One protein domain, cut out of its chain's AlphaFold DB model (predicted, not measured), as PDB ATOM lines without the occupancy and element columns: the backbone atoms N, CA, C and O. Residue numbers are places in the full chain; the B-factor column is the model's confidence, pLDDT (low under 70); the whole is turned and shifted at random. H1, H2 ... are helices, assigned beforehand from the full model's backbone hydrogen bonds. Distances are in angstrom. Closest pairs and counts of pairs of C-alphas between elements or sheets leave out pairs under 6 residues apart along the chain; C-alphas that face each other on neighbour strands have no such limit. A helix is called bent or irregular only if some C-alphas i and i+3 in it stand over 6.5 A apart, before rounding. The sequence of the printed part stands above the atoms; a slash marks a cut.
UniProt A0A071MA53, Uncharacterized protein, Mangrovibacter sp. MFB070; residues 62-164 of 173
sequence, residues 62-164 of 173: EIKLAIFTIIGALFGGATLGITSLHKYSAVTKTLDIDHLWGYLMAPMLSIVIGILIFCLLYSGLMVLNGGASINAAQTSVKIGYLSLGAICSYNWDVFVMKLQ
ATOM      1  N   GLU A  62      57.429 -18.168  12.479       89.81
ATOM      2  CA  GLU A  62      56.438 -18.770  11.573       89.81
ATOM      3  C   GLU A  62      56.850 -20.172  11.134       89.81
ATOM      4  O   GLU A  62      56.042 -21.097  11.145       89.81
ATOM      5  N   ILE A  63      58.127 -20.341  10.791       89.69
ATOM      6  CA  ILE A  63      58.680 -21.617  10.334       89.69
ATOM      7  C   ILE A  63      58.643 -22.630  11.479       89.69
ATOM      8  O   ILE A  63      58.248 -23.779  11.277       89.69
ATOM      9  N   LYS A  64      58.984 -22.197  12.699       91.38
ATOM     10  CA  LYS A  64      58.898 -23.048  13.893       91.38
ATOM     11  C   LYS A  64      57.470 -23.549  14.099       91.38
ATOM     12  O   LYS A  64      57.269 -24.750  14.272       91.38
ATOM     13  N   LEU A  65      56.482 -22.653  14.057       92.94
ATOM     14  CA  LEU A  65      55.070 -23.000  14.241       92.94
ATOM     15  C   LEU A  65      54.542 -23.900  13.118       92.94
ATOM     16  O   LEU A  65      53.861 -24.884  13.409       92.94
ATOM     17  N   ALA A  66      54.908 -23.625  11.864       94.38
ATOM     18  CA  ALA A  66      54.542 -24.458  10.721       94.38
ATOM     19  C   ALA A  66      55.053 -25.894  10.885       94.38
ATOM     20  O   ALA A  66      54.306 -26.848  10.672       94.38
ATOM     21  N   ILE A  67      56.296 -26.062  11.339       94.00
ATOM     22  CA  ILE A  67      56.889 -27.380  11.591       94.00
ATOM     23  C   ILE A  67      56.130 -28.125  12.683       94.00
ATOM     24  O   ILE A  67      55.811 -29.298  12.496       94.00
ATOM     25  N   PHE A  68      55.783 -27.462  13.790       94.69
ATOM     26  CA  PHE A  68      54.971 -28.093  14.832       94.69
ATOM     27  C   PHE A  68      53.616 -28.557  14.294       94.69
ATOM     28  O   PHE A  68      53.211 -29.681  14.581       94.69
ATOM     29  N   THR A  69      52.939 -27.764  13.462       96.62
ATOM     30  CA  THR A  69      51.667 -28.189  12.858       96.62
ATOM     31  C   THR A  69      51.831 -29.339  11.875       96.62
ATOM     32  O   THR A  69      51.039 -30.278  11.918       96.62
ATOM     33  N   ILE A  70      52.854 -29.310  11.016       96.62
ATOM     34  CA  ILE A  70      53.129 -30.382  10.047       96.62
ATOM     35  C   ILE A  70      53.446 -31.691  10.769       96.62
ATOM     36  O   ILE A  70      52.885 -32.730  10.435       96.62
ATOM     37  N   ILE A  71      54.304 -31.647  11.788       96.44
ATOM     38  CA  ILE A  71      54.638 -32.813  12.611       96.44
ATOM     39  C   ILE A  71      53.384 -33.353  13.306       96.44
ATOM     40  O   ILE A  71      53.155 -34.561  13.330       96.44
ATOM     41  N   GLY A  72      52.536 -32.460  13.816       96.31
ATOM     42  CA  GLY A  72      51.240 -32.815  14.379       96.31
ATOM     43  C   GLY A  72      50.375 -33.556  13.369       96.31
ATOM     44  O   GLY A  72      49.896 -34.654  13.640       96.31
ATOM     45  N   ALA A  73      50.231 -32.995  12.171       97.00
ATOM     46  CA  ALA A  73      49.463 -33.597  11.092       97.00
ATOM     47  C   ALA A  73      50.011 -34.969  10.674       97.00
ATOM     48  O   ALA A  73      49.230 -35.905  10.502       97.00
ATOM     49  N   LEU A  74      51.333 -35.136  10.606       96.62
ATOM     50  CA  LEU A  74      51.967 -36.433  10.361       96.62
ATOM     51  C   LEU A  74      51.613 -37.467  11.441       96.62
ATOM     52  O   LEU A  74      51.341 -38.616  11.101       96.62
ATOM     53  N   PHE A  75      51.527 -37.080  12.720       96.00
ATOM     54  CA  PHE A  75      51.031 -37.977  13.775       96.00
ATOM     55  C   PHE A  75      49.553 -38.335  13.617       96.00
ATOM     56  O   PHE A  75      49.168 -39.486  13.844       96.00
ATOM     57  N   GLY A  76      48.721 -37.372  13.216       93.81
ATOM     58  CA  GLY A  76      47.317 -37.622  12.897       93.81
ATOM     59  C   GLY A  76      47.166 -38.651  11.776       93.81
ATOM     60  O   GLY A  76      46.466 -39.652  11.939       93.81
ATOM     61  N   GLY A  77      47.896 -38.449  10.675       92.31
ATOM     62  CA  GLY A  77      47.956 -39.379   9.547       92.31
ATOM     63  C   GLY A  77      48.514 -40.752   9.925       92.31
ATOM     64  O   GLY A  77      47.944 -41.766   9.525       92.31
ATOM     65  N   ALA A  78      49.554 -40.803  10.764       92.81
ATOM     66  CA  ALA A  78      50.089 -42.048  11.319       92.81
ATOM     67  C   ALA A  78      49.042 -42.829  12.101       92.81
ATOM     68  O   ALA A  78      48.847 -44.021  11.869       92.81
ATOM     69  N   THR A  79      48.322 -42.148  12.988       92.50
ATOM     70  CA  THR A  79      47.278 -42.762  13.812       92.50
ATOM     71  C   THR A  79      46.158 -43.331  12.940       92.50
ATOM     72  O   THR A  79      45.699 -44.457  13.160       92.50
ATOM     73  N   LEU A  80      45.754 -42.607  11.894       90.44
ATOM     74  CA  LEU A  80      44.784 -43.110  10.927       90.44
ATOM     75  C   LEU A  80      45.332 -44.310  10.139       90.44
ATOM     76  O   LEU A  80      44.637 -45.311   9.978       90.44
ATOM     77  N   GLY A  81      46.586 -44.250   9.692       86.06
ATOM     78  CA  GLY A  81      47.249 -45.352   8.999       86.06
ATOM     79  C   GLY A  81      47.292 -46.626   9.846       86.06
ATOM     80  O   GLY A  81      46.956 -47.701   9.357       86.06
ATOM     81  N   ILE A  82      47.625 -46.516  11.134       87.50
ATOM     82  CA  ILE A  82      47.666 -47.653  12.066       87.50
ATOM     83  C   ILE A  82      46.266 -48.234  12.287       87.50
ATOM     84  O   ILE A  82      46.079 -49.451  12.203       87.50
ATOM     85  N   THR A  83      45.265 -47.388  12.548       86.31
ATOM     86  CA  THR A  83      43.886 -47.849  12.798       86.31
ATOM     87  C   THR A  83      43.257 -48.471  11.550       86.31
ATOM     88  O   THR A  83      42.615 -49.521  11.639       86.31
ATOM     89  N   SER A  84      43.504 -47.886  10.376       83.62
ATOM     90  CA  SER A  84      43.093 -48.428   9.081       83.62
ATOM     91  C   SER A  84      43.764 -49.776   8.806       83.62
ATOM     92  O   SER A  84      43.077 -50.753   8.499       83.62
ATOM     93  N   LEU A  85      45.080 -49.890   9.021       83.50
ATOM     94  CA  LEU A  85      45.805 -51.144   8.814       83.50
ATOM     95  C   LEU A  85      45.279 -52.247   9.736       83.50
ATOM     96  O   LEU A  85      45.047 -53.367   9.284       83.50
ATOM     97  N   HIS A  86      45.025 -51.931  11.008       82.88
ATOM     98  CA  HIS A  86      44.423 -52.876  11.945       82.88
ATOM     99  C   HIS A  86      43.051 -53.361  11.450       82.88
ATOM    100  O   HIS A  86      42.800 -54.568  11.395       82.88
ATOM    101  N   LYS A  87      42.189 -52.442  11.002       81.06
ATOM    102  CA  LYS A  87      40.863 -52.767  10.464       81.06
ATOM    103  C   LYS A  87      40.950 -53.660   9.222       81.06
ATOM    104  O   LYS A  87      40.313 -54.711   9.185       81.06
ATOM    105  N   TYR A  88      41.746 -53.280   8.225       74.06
ATOM    106  CA  TYR A  88      41.784 -53.982   6.938       74.06
ATOM    107  C   TYR A  88      42.616 -55.268   6.953       74.06
ATOM    108  O   TYR A  88      42.305 -56.214   6.225       74.06
ATOM    109  N   SER A  89      43.635 -55.344   7.811       69.25
ATOM    110  CA  SER A  89      44.492 -56.524   7.931       69.25
ATOM    111  C   SER A  89      43.940 -57.559   8.915       69.25
ATOM    112  O   SER A  89      43.957 -58.748   8.602       69.25
ATOM    113  N   ALA A  90      43.473 -57.146  10.098       64.88
ATOM    114  CA  ALA A  90      43.074 -58.084  11.153       64.88
ATOM    115  C   ALA A  90      41.571 -58.387  11.143       64.88
ATOM    116  O   ALA A  90      41.180 -59.535  11.365       64.88
ATOM    117  N   VAL A  91      40.734 -57.381  10.865       66.38
ATOM    118  CA  VAL A  91      39.275 -57.501  11.001       66.38
ATOM    119  C   VAL A  91      38.624 -57.922   9.687       66.38
ATOM    120  O   VAL A  91      38.024 -58.992   9.621       66.38
ATOM    121  N   THR A  92      38.753 -57.120   8.625       68.62
ATOM    122  CA  THR A  92      38.034 -57.391   7.364       68.62
ATOM    123  C   THR A  92      38.780 -58.350   6.437       68.62
ATOM    124  O   THR A  92      38.148 -59.006   5.616       68.62
ATOM    125  N   LYS A  93      40.109 -58.476   6.569       67.12
ATOM    126  CA  LYS A  93      40.972 -59.320   5.715       67.12
ATOM    127  C   LYS A  93      40.830 -59.023   4.213       67.12
ATOM    128  O   LYS A  93      41.076 -59.901   3.387       67.12
ATOM    129  N   THR A  94      40.453 -57.796   3.856       69.75
ATOM    130  CA  THR A  94      40.209 -57.339   2.474       69.75
ATOM    131  C   THR A  94      41.336 -56.460   1.932       69.75
ATOM    132  O   THR A  94      41.111 -55.685   1.009       69.75
ATOM    133  N   LEU A  95      42.528 -56.520   2.532       64.50
ATOM    134  CA  LEU A  95      43.653 -55.699   2.096       64.50
ATOM    135  C   LEU A  95      44.051 -56.076   0.664       64.50
ATOM    136  O   LEU A  95      44.431 -57.219   0.400       64.50
ATOM    137  N   ASP A  96      43.937 -55.100  -0.230       71.19
ATOM    138  CA  ASP A  96      44.216 -55.235  -1.657       71.19
ATOM    139  C   ASP A  96      45.196 -54.154  -2.123       71.19
ATOM    140  O   ASP A  96      45.421 -53.166  -1.418       71.19
ATOM    141  N   ILE A  97      45.766 -54.330  -3.314       67.75
ATOM    142  CA  ILE A  97      46.756 -53.416  -3.906       67.75
ATOM    143  C   ILE A  97      46.204 -51.993  -4.053       67.75
ATOM    144  O   ILE A  97      46.943 -51.032  -3.847       67.75
ATOM    145  N   ASP A  98      44.901 -51.844  -4.285       73.25
ATOM    146  CA  ASP A  98      44.248 -50.533  -4.382       73.25
ATOM    147  C   ASP A  98      44.353 -49.715  -3.083       73.25
ATOM    148  O   ASP A  98      44.403 -48.486  -3.112       73.25
ATOM    149  N   HIS A  99      44.468 -50.380  -1.928       75.81
ATOM    150  CA  HIS A  99      44.632 -49.696  -0.645       75.81
ATOM    151  C   HIS A  99      46.059 -49.166  -0.444       75.81
ATOM    152  O   HIS A  99      46.252 -48.236   0.341       75.81
ATOM    153  N   LEU A 100      47.060 -49.719  -1.144       78.50
ATOM    154  CA  LEU A 100      48.471 -49.345  -0.993       78.50
ATOM    155  C   LEU A 100      48.695 -47.861  -1.292       78.50
ATOM    156  O   LEU A 100      49.395 -47.179  -0.542       78.50
ATOM    157  N   TRP A 101      48.055 -47.351  -2.346       79.75
ATOM    158  CA  TRP A 101      48.137 -45.941  -2.719       79.75
ATOM    159  C   TRP A 101      47.588 -45.017  -1.636       79.75
ATOM    160  O   TRP A 101      48.171 -43.962  -1.391       79.75
ATOM    161  N   GLY A 102      46.532 -45.433  -0.933       83.25
ATOM    162  CA  GLY A 102      45.991 -44.683   0.200       83.25
ATOM    163  C   GLY A 102      47.006 -44.535   1.334       83.25
ATOM    164  O   GLY A 102      47.218 -43.432   1.834       83.25
ATOM    165  N   TYR A 103      47.700 -45.619   1.698       85.06
ATOM    166  CA  TYR A 103      48.735 -45.570   2.738       85.06
ATOM    167  C   TYR A 103      49.970 -44.775   2.309       85.06
ATOM    168  O   TYR A 103      50.541 -44.054   3.126       85.06
ATOM    169  N   LEU A 104      50.379 -44.886   1.042       86.25
ATOM    170  CA  LEU A 104      51.539 -44.169   0.515       86.25
ATOM    171  C   LEU A 104      51.288 -42.655   0.457       86.25
ATOM    172  O   LEU A 104      52.171 -41.879   0.818       86.25
ATOM    173  N   MET A 105      50.080 -42.243   0.056       85.94
ATOM    174  CA  MET A 105      49.692 -40.834  -0.049       85.94
ATOM    175  C   MET A 105      49.363 -40.182   1.296       85.94
ATOM    176  O   MET A 105      49.444 -38.959   1.402       85.94
ATOM    177  N   ALA A 106      49.039 -40.966   2.329       88.00
ATOM    178  CA  ALA A 106      48.688 -40.459   3.655       88.00
ATOM    179  C   ALA A 106      49.684 -39.424   4.226       88.00
ATOM    180  O   ALA A 106      49.239 -38.329   4.562       88.00
ATOM    181  N   PRO A 107      51.011 -39.671   4.296       91.19
ATOM    182  CA  PRO A 107      51.947 -38.672   4.819       91.19
ATOM    183  C   PRO A 107      52.038 -37.414   3.951       91.19
ATOM    184  O   PRO A 107      52.153 -36.315   4.491       91.19
ATOM    185  N   MET A 108      51.942 -37.544   2.624       91.31
ATOM    186  CA  MET A 108      51.953 -36.381   1.731       91.31
ATOM    187  C   MET A 108      50.726 -35.500   1.977       91.31
ATOM    188  O   MET A 108      50.833 -34.283   2.121       91.31
ATOM    189  N   LEU A 109      49.560 -36.129   2.101       91.62
ATOM    190  CA  LEU A 109      48.322 -35.446   2.426       91.62
ATOM    191  C   LEU A 109      48.387 -34.784   3.813       91.62
ATOM    192  O   LEU A 109      47.987 -33.630   3.956       91.62
ATOM    193  N   SER A 110      48.927 -35.475   4.818       94.56
ATOM    194  CA  SER A 110      49.132 -34.921   6.159       94.56
ATOM    195  C   SER A 110      49.981 -33.654   6.139       94.56
ATOM    196  O   SER A 110      49.638 -32.690   6.819       94.56
ATOM    197  N   ILE A 111      51.047 -33.607   5.335       95.44
ATOM    198  CA  ILE A 111      51.877 -32.403   5.195       95.44
ATOM    199  C   ILE A 111      51.054 -31.241   4.630       95.44
ATOM    200  O   ILE A 111      51.074 -30.149   5.197       95.44
ATOM    201  N   VAL A 112      50.291 -31.477   3.558       95.25
ATOM    202  CA  VAL A 112      49.437 -30.445   2.944       95.25
ATOM    203  C   VAL A 112      48.401 -29.925   3.942       95.25
ATOM    204  O   VAL A 112      48.257 -28.715   4.107       95.25
ATOM    205  N   ILE A 113      47.716 -30.820   4.657       94.69
ATOM    206  CA  ILE A 113      46.740 -30.448   5.691       94.69
ATOM    207  C   ILE A 113      47.412 -29.654   6.812       94.69
ATOM    208  O   ILE A 113      46.869 -28.641   7.247       94.69
ATOM    209  N   GLY A 114      48.600 -30.071   7.250       95.69
ATOM    210  CA  GLY A 114      49.376 -29.362   8.262       95.69
ATOM    211  C   GLY A 114      49.699 -27.925   7.852       95.69
ATOM    212  O   GLY A 114      49.489 -27.006   8.639       95.69
ATOM    213  N   ILE A 115      50.130 -27.710   6.606       95.75
ATOM    214  CA  ILE A 115      50.396 -26.368   6.067       95.75
ATOM    215  C   ILE A 115      49.110 -25.534   6.012       95.75
ATOM    216  O   ILE A 115      49.105 -24.385   6.447       95.75
ATOM    217  N   LEU A 116      48.003 -26.105   5.529       94.94
ATOM    218  CA  LEU A 116      46.722 -25.396   5.456       94.94
ATOM    219  C   LEU A 116      46.227 -24.967   6.843       94.94
ATOM    220  O   LEU A 116      45.823 -23.820   7.024       94.94
ATOM    221  N   ILE A 117      46.297 -25.860   7.833       95.00
ATOM    222  CA  ILE A 117      45.932 -25.547   9.220       95.00
ATOM    223  C   ILE A 117      46.857 -24.487   9.803       95.00
ATOM    224  O   ILE A 117      46.371 -23.563  10.450       95.00
ATOM    225  N   PHE A 118      48.162 -24.571   9.546       95.88
ATOM    226  CA  PHE A 118      49.098 -23.532   9.957       95.88
ATOM    227  C   PHE A 118      48.680 -22.164   9.401       95.88
ATOM    228  O   PHE A 118      48.555 -21.218  10.174       95.88
ATOM    229  N   CYS A 119      48.384 -22.067   8.101       94.12
ATOM    230  CA  CYS A 119      47.953 -20.820   7.471       94.12
ATOM    231  C   CYS A 119      46.653 -20.283   8.082       94.12
ATOM    232  O   CYS A 119      46.571 -19.095   8.391       94.12
ATOM    233  N   LEU A 120      45.650 -21.141   8.296       92.56
ATOM    234  CA  LEU A 120      44.370 -20.747   8.892       92.56
ATOM    235  C   LEU A 120      44.534 -20.270  10.341       92.56
ATOM    236  O   LEU A 120      43.969 -19.247  10.720       92.56
ATOM    237  N   LEU A 121      45.333 -20.975  11.146       92.88
ATOM    238  CA  LEU A 121      45.572 -20.602  12.541       92.88
ATOM    239  C   LEU A 121      46.416 -19.342  12.656       92.88
ATOM    240  O   LEU A 121      46.067 -18.445  13.415       92.88
ATOM    241  N   TYR A 122      47.514 -19.269  11.905       91.62
ATOM    242  CA  TYR A 122      48.418 -18.130  11.941       91.62
ATOM    243  C   TYR A 122      47.723 -16.861  11.446       91.62
ATOM    244  O   TYR A 122      47.758 -15.853  12.143       91.62
ATOM    245  N   SER A 123      47.015 -16.911  10.311       89.62
ATOM    246  CA  SER A 123      46.245 -15.755   9.826       89.62
ATOM    247  C   SER A 123      45.125 -15.355  10.790       89.62
ATOM    248  O   SER A 123      45.001 -14.176  11.120       89.62
ATOM    249  N   GLY A 124      44.354 -16.317  11.309       88.25
ATOM    250  CA  GLY A 124      43.272 -16.044  12.256       88.25
ATOM    251  C   GLY A 124      43.768 -15.399  13.552       88.25
ATOM    252  O   GLY A 124      43.220 -14.393  13.997       88.25
ATOM    253  N   LEU A 125      44.845 -15.929  14.136       88.75
ATOM    254  CA  LEU A 125      45.450 -15.369  15.345       88.75
ATOM    255  C   LEU A 125      46.123 -14.016  15.088       88.75
ATOM    256  O   LEU A 125      46.037 -13.134  15.937       88.75
ATOM    257  N   MET A 126      46.748 -13.823  13.924       87.06
ATOM    258  CA  MET A 126      47.360 -12.548  13.549       87.06
ATOM    259  C   MET A 126      46.316 -11.430  13.436       87.06
ATOM    260  O   MET A 126      46.550 -10.327  13.928       87.06
ATOM    261  N   VAL A 127      45.147 -11.719  12.853       88.00
ATOM    262  CA  VAL A 127      44.023 -10.771  12.787       88.00
ATOM    263  C   VAL A 127      43.492 -10.449  14.189       88.00
ATOM    264  O   VAL A 127      43.283  -9.279  14.506       88.00
ATOM    265  N   LEU A 128      43.329 -11.456  15.054       87.06
ATOM    266  CA  LEU A 128      42.835 -11.272  16.427       87.06
ATOM    267  C   LEU A 128      43.813 -10.504  17.331       87.06
ATOM    268  O   LEU A 128      43.380  -9.747  18.195       87.06
ATOM    269  N   ASN A 129      45.121 -10.665  17.118       84.69
ATOM    270  CA  ASN A 129      46.173  -9.981  17.876       84.69
ATOM    271  C   ASN A 129      46.567  -8.610  17.290       84.69
ATOM    272  O   ASN A 129      47.543  -8.015  17.746       84.69
ATOM    273  N   GLY A 130      45.861  -8.110  16.270       81.94
ATOM    274  CA  GLY A 130      46.146  -6.802  15.671       81.94
ATOM    275  C   GLY A 130      47.500  -6.723  14.954       81.94
ATOM    276  O   GLY A 130      48.126  -5.669  14.943       81.94
ATOM    277  N   GLY A 131      47.976  -7.834  14.386       77.12
ATOM    278  CA  GLY A 131      49.244  -7.897  13.650       77.12
ATOM    279  C   GLY A 131      50.490  -8.121  14.512       77.12
ATOM    280  O   GLY A 131      51.592  -8.164  13.969       77.12
ATOM    281  N   ALA A 132      50.348  -8.303  15.830       79.69
ATOM    282  CA  ALA A 132      51.468  -8.707  16.675       79.69
ATOM    283  C   ALA A 132      51.926 -10.139  16.336       79.69
ATOM    284  O   ALA A 132      51.110 -11.057  16.206       79.69
ATOM    285  N   SER A 133      53.243 -10.335  16.220       75.19
ATOM    286  CA  SER A 133      53.847 -11.639  15.935       75.19
ATOM    287  C   SER A 133      53.577 -12.638  17.061       75.19
ATOM    288  O   SER A 133      53.741 -12.323  18.243       75.19
ATOM    289  N   ILE A 134      53.216 -13.867  16.696       80.44
ATOM    290  CA  ILE A 134      52.967 -14.948  17.653       80.44
ATOM    291  C   ILE A 134      54.304 -15.426  18.232       80.44
ATOM    292  O   ILE A 134      55.217 -15.778  17.493       80.44
ATOM    293  N   ASN A 135      54.403 -15.475  19.562       82.31
ATOM    294  CA  ASN A 135      55.599 -15.950  20.251       82.31
ATOM    295  C   ASN A 135      55.650 -17.487  20.264       82.31
ATOM    296  O   ASN A 135      55.024 -18.131  21.111       82.31
ATOM    297  N   ALA A 136      56.421 -18.087  19.357       79.06
ATOM    298  CA  ALA A 136      56.608 -19.531  19.296       79.06
ATOM    299  C   ALA A 136      57.489 -20.061  20.435       79.06
ATOM    300  O   ALA A 136      57.545 -21.274  20.613       79.06
ATOM    301  N   ALA A 137      58.142 -19.220  21.247       78.56
ATOM    302  CA  ALA A 137      58.841 -19.679  22.451       78.56
ATOM    303  C   ALA A 137      57.874 -20.205  23.526       78.56
ATOM    304  O   ALA A 137      58.266 -21.018  24.364       78.56
ATOM    305  N   GLN A 138      56.601 -19.790  23.494       86.81
ATOM    306  CA  GLN A 138      55.591 -20.297  24.414       86.81
ATOM    307  C   GLN A 138      55.230 -21.752  24.091       86.81
ATOM    308  O   GLN A 138      54.670 -22.070  23.042       86.81
ATOM    309  N   THR A 139      55.490 -22.646  25.045       87.69
ATOM    310  CA  THR A 139      55.189 -24.079  24.919       87.69
ATOM    311  C   THR A 139      53.705 -24.351  24.653       87.69
ATOM    312  O   THR A 139      53.380 -25.248  23.878       87.69
ATOM    313  N   SER A 140      52.801 -23.553  25.231       89.38
ATOM    314  CA  SER A 140      51.355 -23.647  24.986       89.38
ATOM    315  C   SER A 140      51.000 -23.443  23.511       89.38
ATOM    316  O   SER A 140      50.190 -24.192  22.970       89.38
ATOM    317  N   VAL A 141      51.649 -22.486  22.841       91.12
ATOM    318  CA  VAL A 141      51.441 -22.206  21.414       91.12
ATOM    319  C   VAL A 141      51.938 -23.380  20.571       91.12
ATOM    320  O   VAL A 141      51.188 -23.888  19.740       91.12
ATOM    321  N   LYS A 142      53.152 -23.890  20.832       92.62
ATOM    322  CA  LYS A 142      53.703 -25.061  20.119       92.62
ATOM    323  C   LYS A 142      52.783 -26.282  20.223       92.62
ATOM    324  O   LYS A 142      52.481 -26.919  19.216       92.62
ATOM    325  N   ILE A 143      52.309 -26.589  21.434       93.25
ATOM    326  CA  ILE A 143      51.389 -27.710  21.688       93.25
ATOM    327  C   ILE A 143      50.042 -27.482  20.990       93.25
ATOM    328  O   ILE A 143      49.485 -28.418  20.416       93.25
ATOM    329  N   GLY A 144      49.523 -26.252  20.997       93.88
ATOM    330  CA  GLY A 144      48.294 -25.888  20.288       93.88
ATOM    331  C   GLY A 144      48.384 -26.157  18.784       93.88
ATOM    332  O   GLY A 144      47.544 -26.858  18.225       93.88
ATOM    333  N   TYR A 145      49.452 -25.682  18.141       94.94
ATOM    334  CA  TYR A 145      49.699 -25.899  16.712       94.94
ATOM    335  C   TYR A 145      49.902 -27.387  16.375       94.94
ATOM    336  O   TYR A 145      49.344 -27.872  15.388       94.94
ATOM    337  N   LEU A 146      50.640 -28.125  17.213       96.06
ATOM    338  CA  LEU A 146      50.851 -29.572  17.086       96.06
ATOM    339  C   LEU A 146      49.530 -30.356  17.184       96.06
ATOM    340  O   LEU A 146      49.211 -31.172  16.320       96.06
ATOM    341  N   SER A 147      48.751 -30.111  18.238       95.69
ATOM    342  CA  SER A 147      47.501 -30.831  18.507       95.69
ATOM    343  C   SER A 147      46.439 -30.589  17.436       95.69
ATOM    344  O   SER A 147      45.795 -31.540  16.992       95.69
ATOM    345  N   LEU A 148      46.292 -29.349  16.959       95.12
ATOM    346  CA  LEU A 148      45.353 -29.031  15.885       95.12
ATOM    347  C   LEU A 148      45.745 -29.698  14.566       95.12
ATOM    348  O   LEU A 148      44.883 -30.283  13.910       95.12
ATOM    349  N   GLY A 149      47.036 -29.704  14.220       95.69
ATOM    350  CA  GLY A 149      47.534 -30.467  13.074       95.69
ATOM    351  C   GLY A 149      47.148 -31.948  13.166       95.69
ATOM    352  O   GLY A 149      46.586 -32.506  12.221       95.69
ATOM    353  N   ALA A 150      47.370 -32.567  14.333       96.06
ATOM    354  CA  ALA A 150      47.062 -33.977  14.566       96.06
ATOM    355  C   ALA A 150      45.574 -34.301  14.413       96.06
ATOM    356  O   ALA A 150      45.219 -35.243  13.704       96.06
ATOM    357  N   ILE A 151      44.693 -33.505  15.023       94.81
ATOM    358  CA  ILE A 151      43.244 -33.727  14.960       94.81
ATOM    359  C   ILE A 151      42.735 -33.591  13.519       94.81
ATOM    360  O   ILE A 151      41.968 -34.433  13.050       94.81
ATOM    361  N   CYS A 152      43.174 -32.554  12.800       92.88
ATOM    362  CA  CYS A 152      42.706 -32.287  11.443       92.88
ATOM    363  C   CYS A 152      43.168 -33.348  10.441       92.88
ATOM    364  O   CYS A 152      42.382 -33.758   9.590       92.88
ATOM    365  N   SER A 153      44.408 -33.834  10.554       93.44
ATOM    366  CA  SER A 153      44.893 -34.884   9.655       93.44
ATOM    367  C   SER A 153      44.401 -36.281  10.027       93.44
ATOM    368  O   SER A 153      44.281 -37.117   9.134       93.44
ATOM    369  N   TYR A 154      44.118 -36.554  11.306       92.56
ATOM    370  CA  TYR A 154      43.526 -37.830  11.716       92.56
ATOM    371  C   TYR A 154      42.182 -38.070  11.022       92.56
ATOM    372  O   TYR A 154      41.878 -39.192  10.631       92.56
ATOM    373  N   ASN A 155      41.399 -37.005  10.822       90.12
ATOM    374  CA  ASN A 155      40.110 -37.063  10.143       90.12
ATOM    375  C   ASN A 155      40.094 -36.188   8.881       90.12
ATOM    376  O   ASN A 155      39.259 -35.286   8.730       90.12
ATOM    377  N   TRP A 156      41.054 -36.443   7.988       87.06
ATOM    378  CA  TRP A 156      41.261 -35.654   6.774       87.06
ATOM    379  C   TRP A 156      40.025 -35.579   5.871       87.06
ATOM    380  O   TRP A 156      39.767 -34.517   5.314       87.06
ATOM    381  N   ASP A 157      39.214 -36.640   5.786       86.25
ATOM    382  CA  ASP A 157      37.964 -36.647   5.011       86.25
ATOM    383  C   ASP A 157      36.995 -35.549   5.478       86.25
ATOM    384  O   ASP A 157      36.458 -34.772   4.682       86.25
ATOM    385  N   VAL A 158      36.796 -35.431   6.796       89.19
ATOM    386  CA  VAL A 158      35.925 -34.401   7.381       89.19
ATOM    387  C   VAL A 158      36.525 -33.011   7.198       89.19
ATOM    388  O   VAL A 158      35.784 -32.054   6.955       89.19
ATOM    389  N   PHE A 159      37.849 -32.887   7.294       89.69
ATOM    390  CA  PHE A 159      38.544 -31.630   7.045       89.69
ATOM    391  C   PHE A 159      38.362 -31.156   5.594       89.69
ATOM    392  O   PHE A 159      37.902 -30.035   5.375       89.69
ATOM    393  N   VAL A 160      38.620 -32.021   4.609       89.25
ATOM    394  CA  VAL A 160      38.445 -31.714   3.180       89.25
ATOM    395  C   VAL A 160      36.986 -31.395   2.863       89.25
ATOM    396  O   VAL A 160      36.709 -30.411   2.182       89.25
ATOM    397  N   MET A 161      36.030 -32.146   3.417       90.44
ATOM    398  CA  MET A 161      34.607 -31.845   3.247       90.44
ATOM    399  C   MET A 161      34.239 -30.459   3.802       90.44
ATOM    400  O   MET A 161      33.449 -29.736   3.193       90.44
ATOM    401  N   LYS A 162      34.787 -30.062   4.958       88.81
ATOM    402  CA  LYS A 162      34.562 -28.722   5.525       88.81
ATOM    403  C   LYS A 162      35.180 -27.632   4.651       88.81
ATOM    404  O   LYS A 162      34.511 -26.632   4.407       88.81
ATOM    405  N   LEU A 163      36.390 -27.845   4.132       88.50
ATOM    406  CA  LEU A 163      37.014 -26.933   3.168       88.50
ATOM    407  C   LEU A 163      36.181 -26.795   1.892       88.50
ATOM    408  O   LEU A 163      35.958 -25.684   1.424       88.50
ATOM    409  N   GLN A 164      35.661 -27.901   1.361       89.19
ATOM    410  CA  GLN A 164      34.809 -27.878   0.177       89.19
ATOM    411  C   GLN A 164      33.513 -27.095   0.426       89.19
ATOM    412  O   GLN A 164      33.094 -26.317  -0.426       89.19
TER     413      GLN A 164
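AT A GLANCE: This is residues 62 to 164 of the 173 residues of an uncharacterized protein of Mangrovibacter sp. MFB070 (UniProt A0A071MA53). Two long helices make an elongated body: H1 and H2b, the longer arm of the bent helix H2, cross at a steep angle and run opposite ways, and H3 packs on both. The short arm H2a lies near H1 beyond that crossing, while short H4 turns off sideways after H3. The printed part has 103 residues with four named helices, H1 to H4 in order, and no named strand: all helix. It is only just loose, close to compact, with a radius of gyration of the C-alphas of 15.7 A and spans of 53 by 29 by 17 A.

IN THESE COORDINATES: H1, residues 62 to 91, begins at C-alpha 62 (56.438, -18.770, 11.573) and is 42.4 A long. H2, residues 97 to 128, was assigned as one helix by its hydrogen bonds but is bent: C-alphas 104 and 107 are 7.0 A apart. Its arms are H2a, residues 97 to 104, 11.3 A, and H2b, residues 107 to 128, 31.1 A, at a steep tilt of 39 degrees. H3 is residues 139 to 154, 22.3 A. H4, residues 156 to 164, 12.1 A, ends at C-alpha 164 (34.809, -27.878, 0.177).

HOW THE PARTS SIT: H1 touches H2b with residues 65 to 78 alone, at a steep tilt of 42 degrees, opposite ways; the closest C-alphas, of Ile 70 and Gly 114, are 4.3 A apart. H1 touches H3 at 37 degrees, only just steep, the same way; the closest C-alphas are Gly 76 and Tyr 154, 4.0 A. H2b touches H3, closest C-alphas Gly 114 and Gly 149, 5.3 A. H3 and H4 are close but not clearly touching, about perpendicular at 89 degrees, closest C-alphas Cys 152 and Phe 159, 6.1 A. Every O i to N i+4 pair is within hydrogen-bond range in H1, H2b, H3 and H4; in H2a 2 of 4 are.

THE WHOLE: The two C-alphas farthest apart, of Lys 93 and Gly 130, are 53.7 A apart. The printed part has no cut and no long link. The model's pLDDT is under 70 at residues 89 to 95 and residue 97.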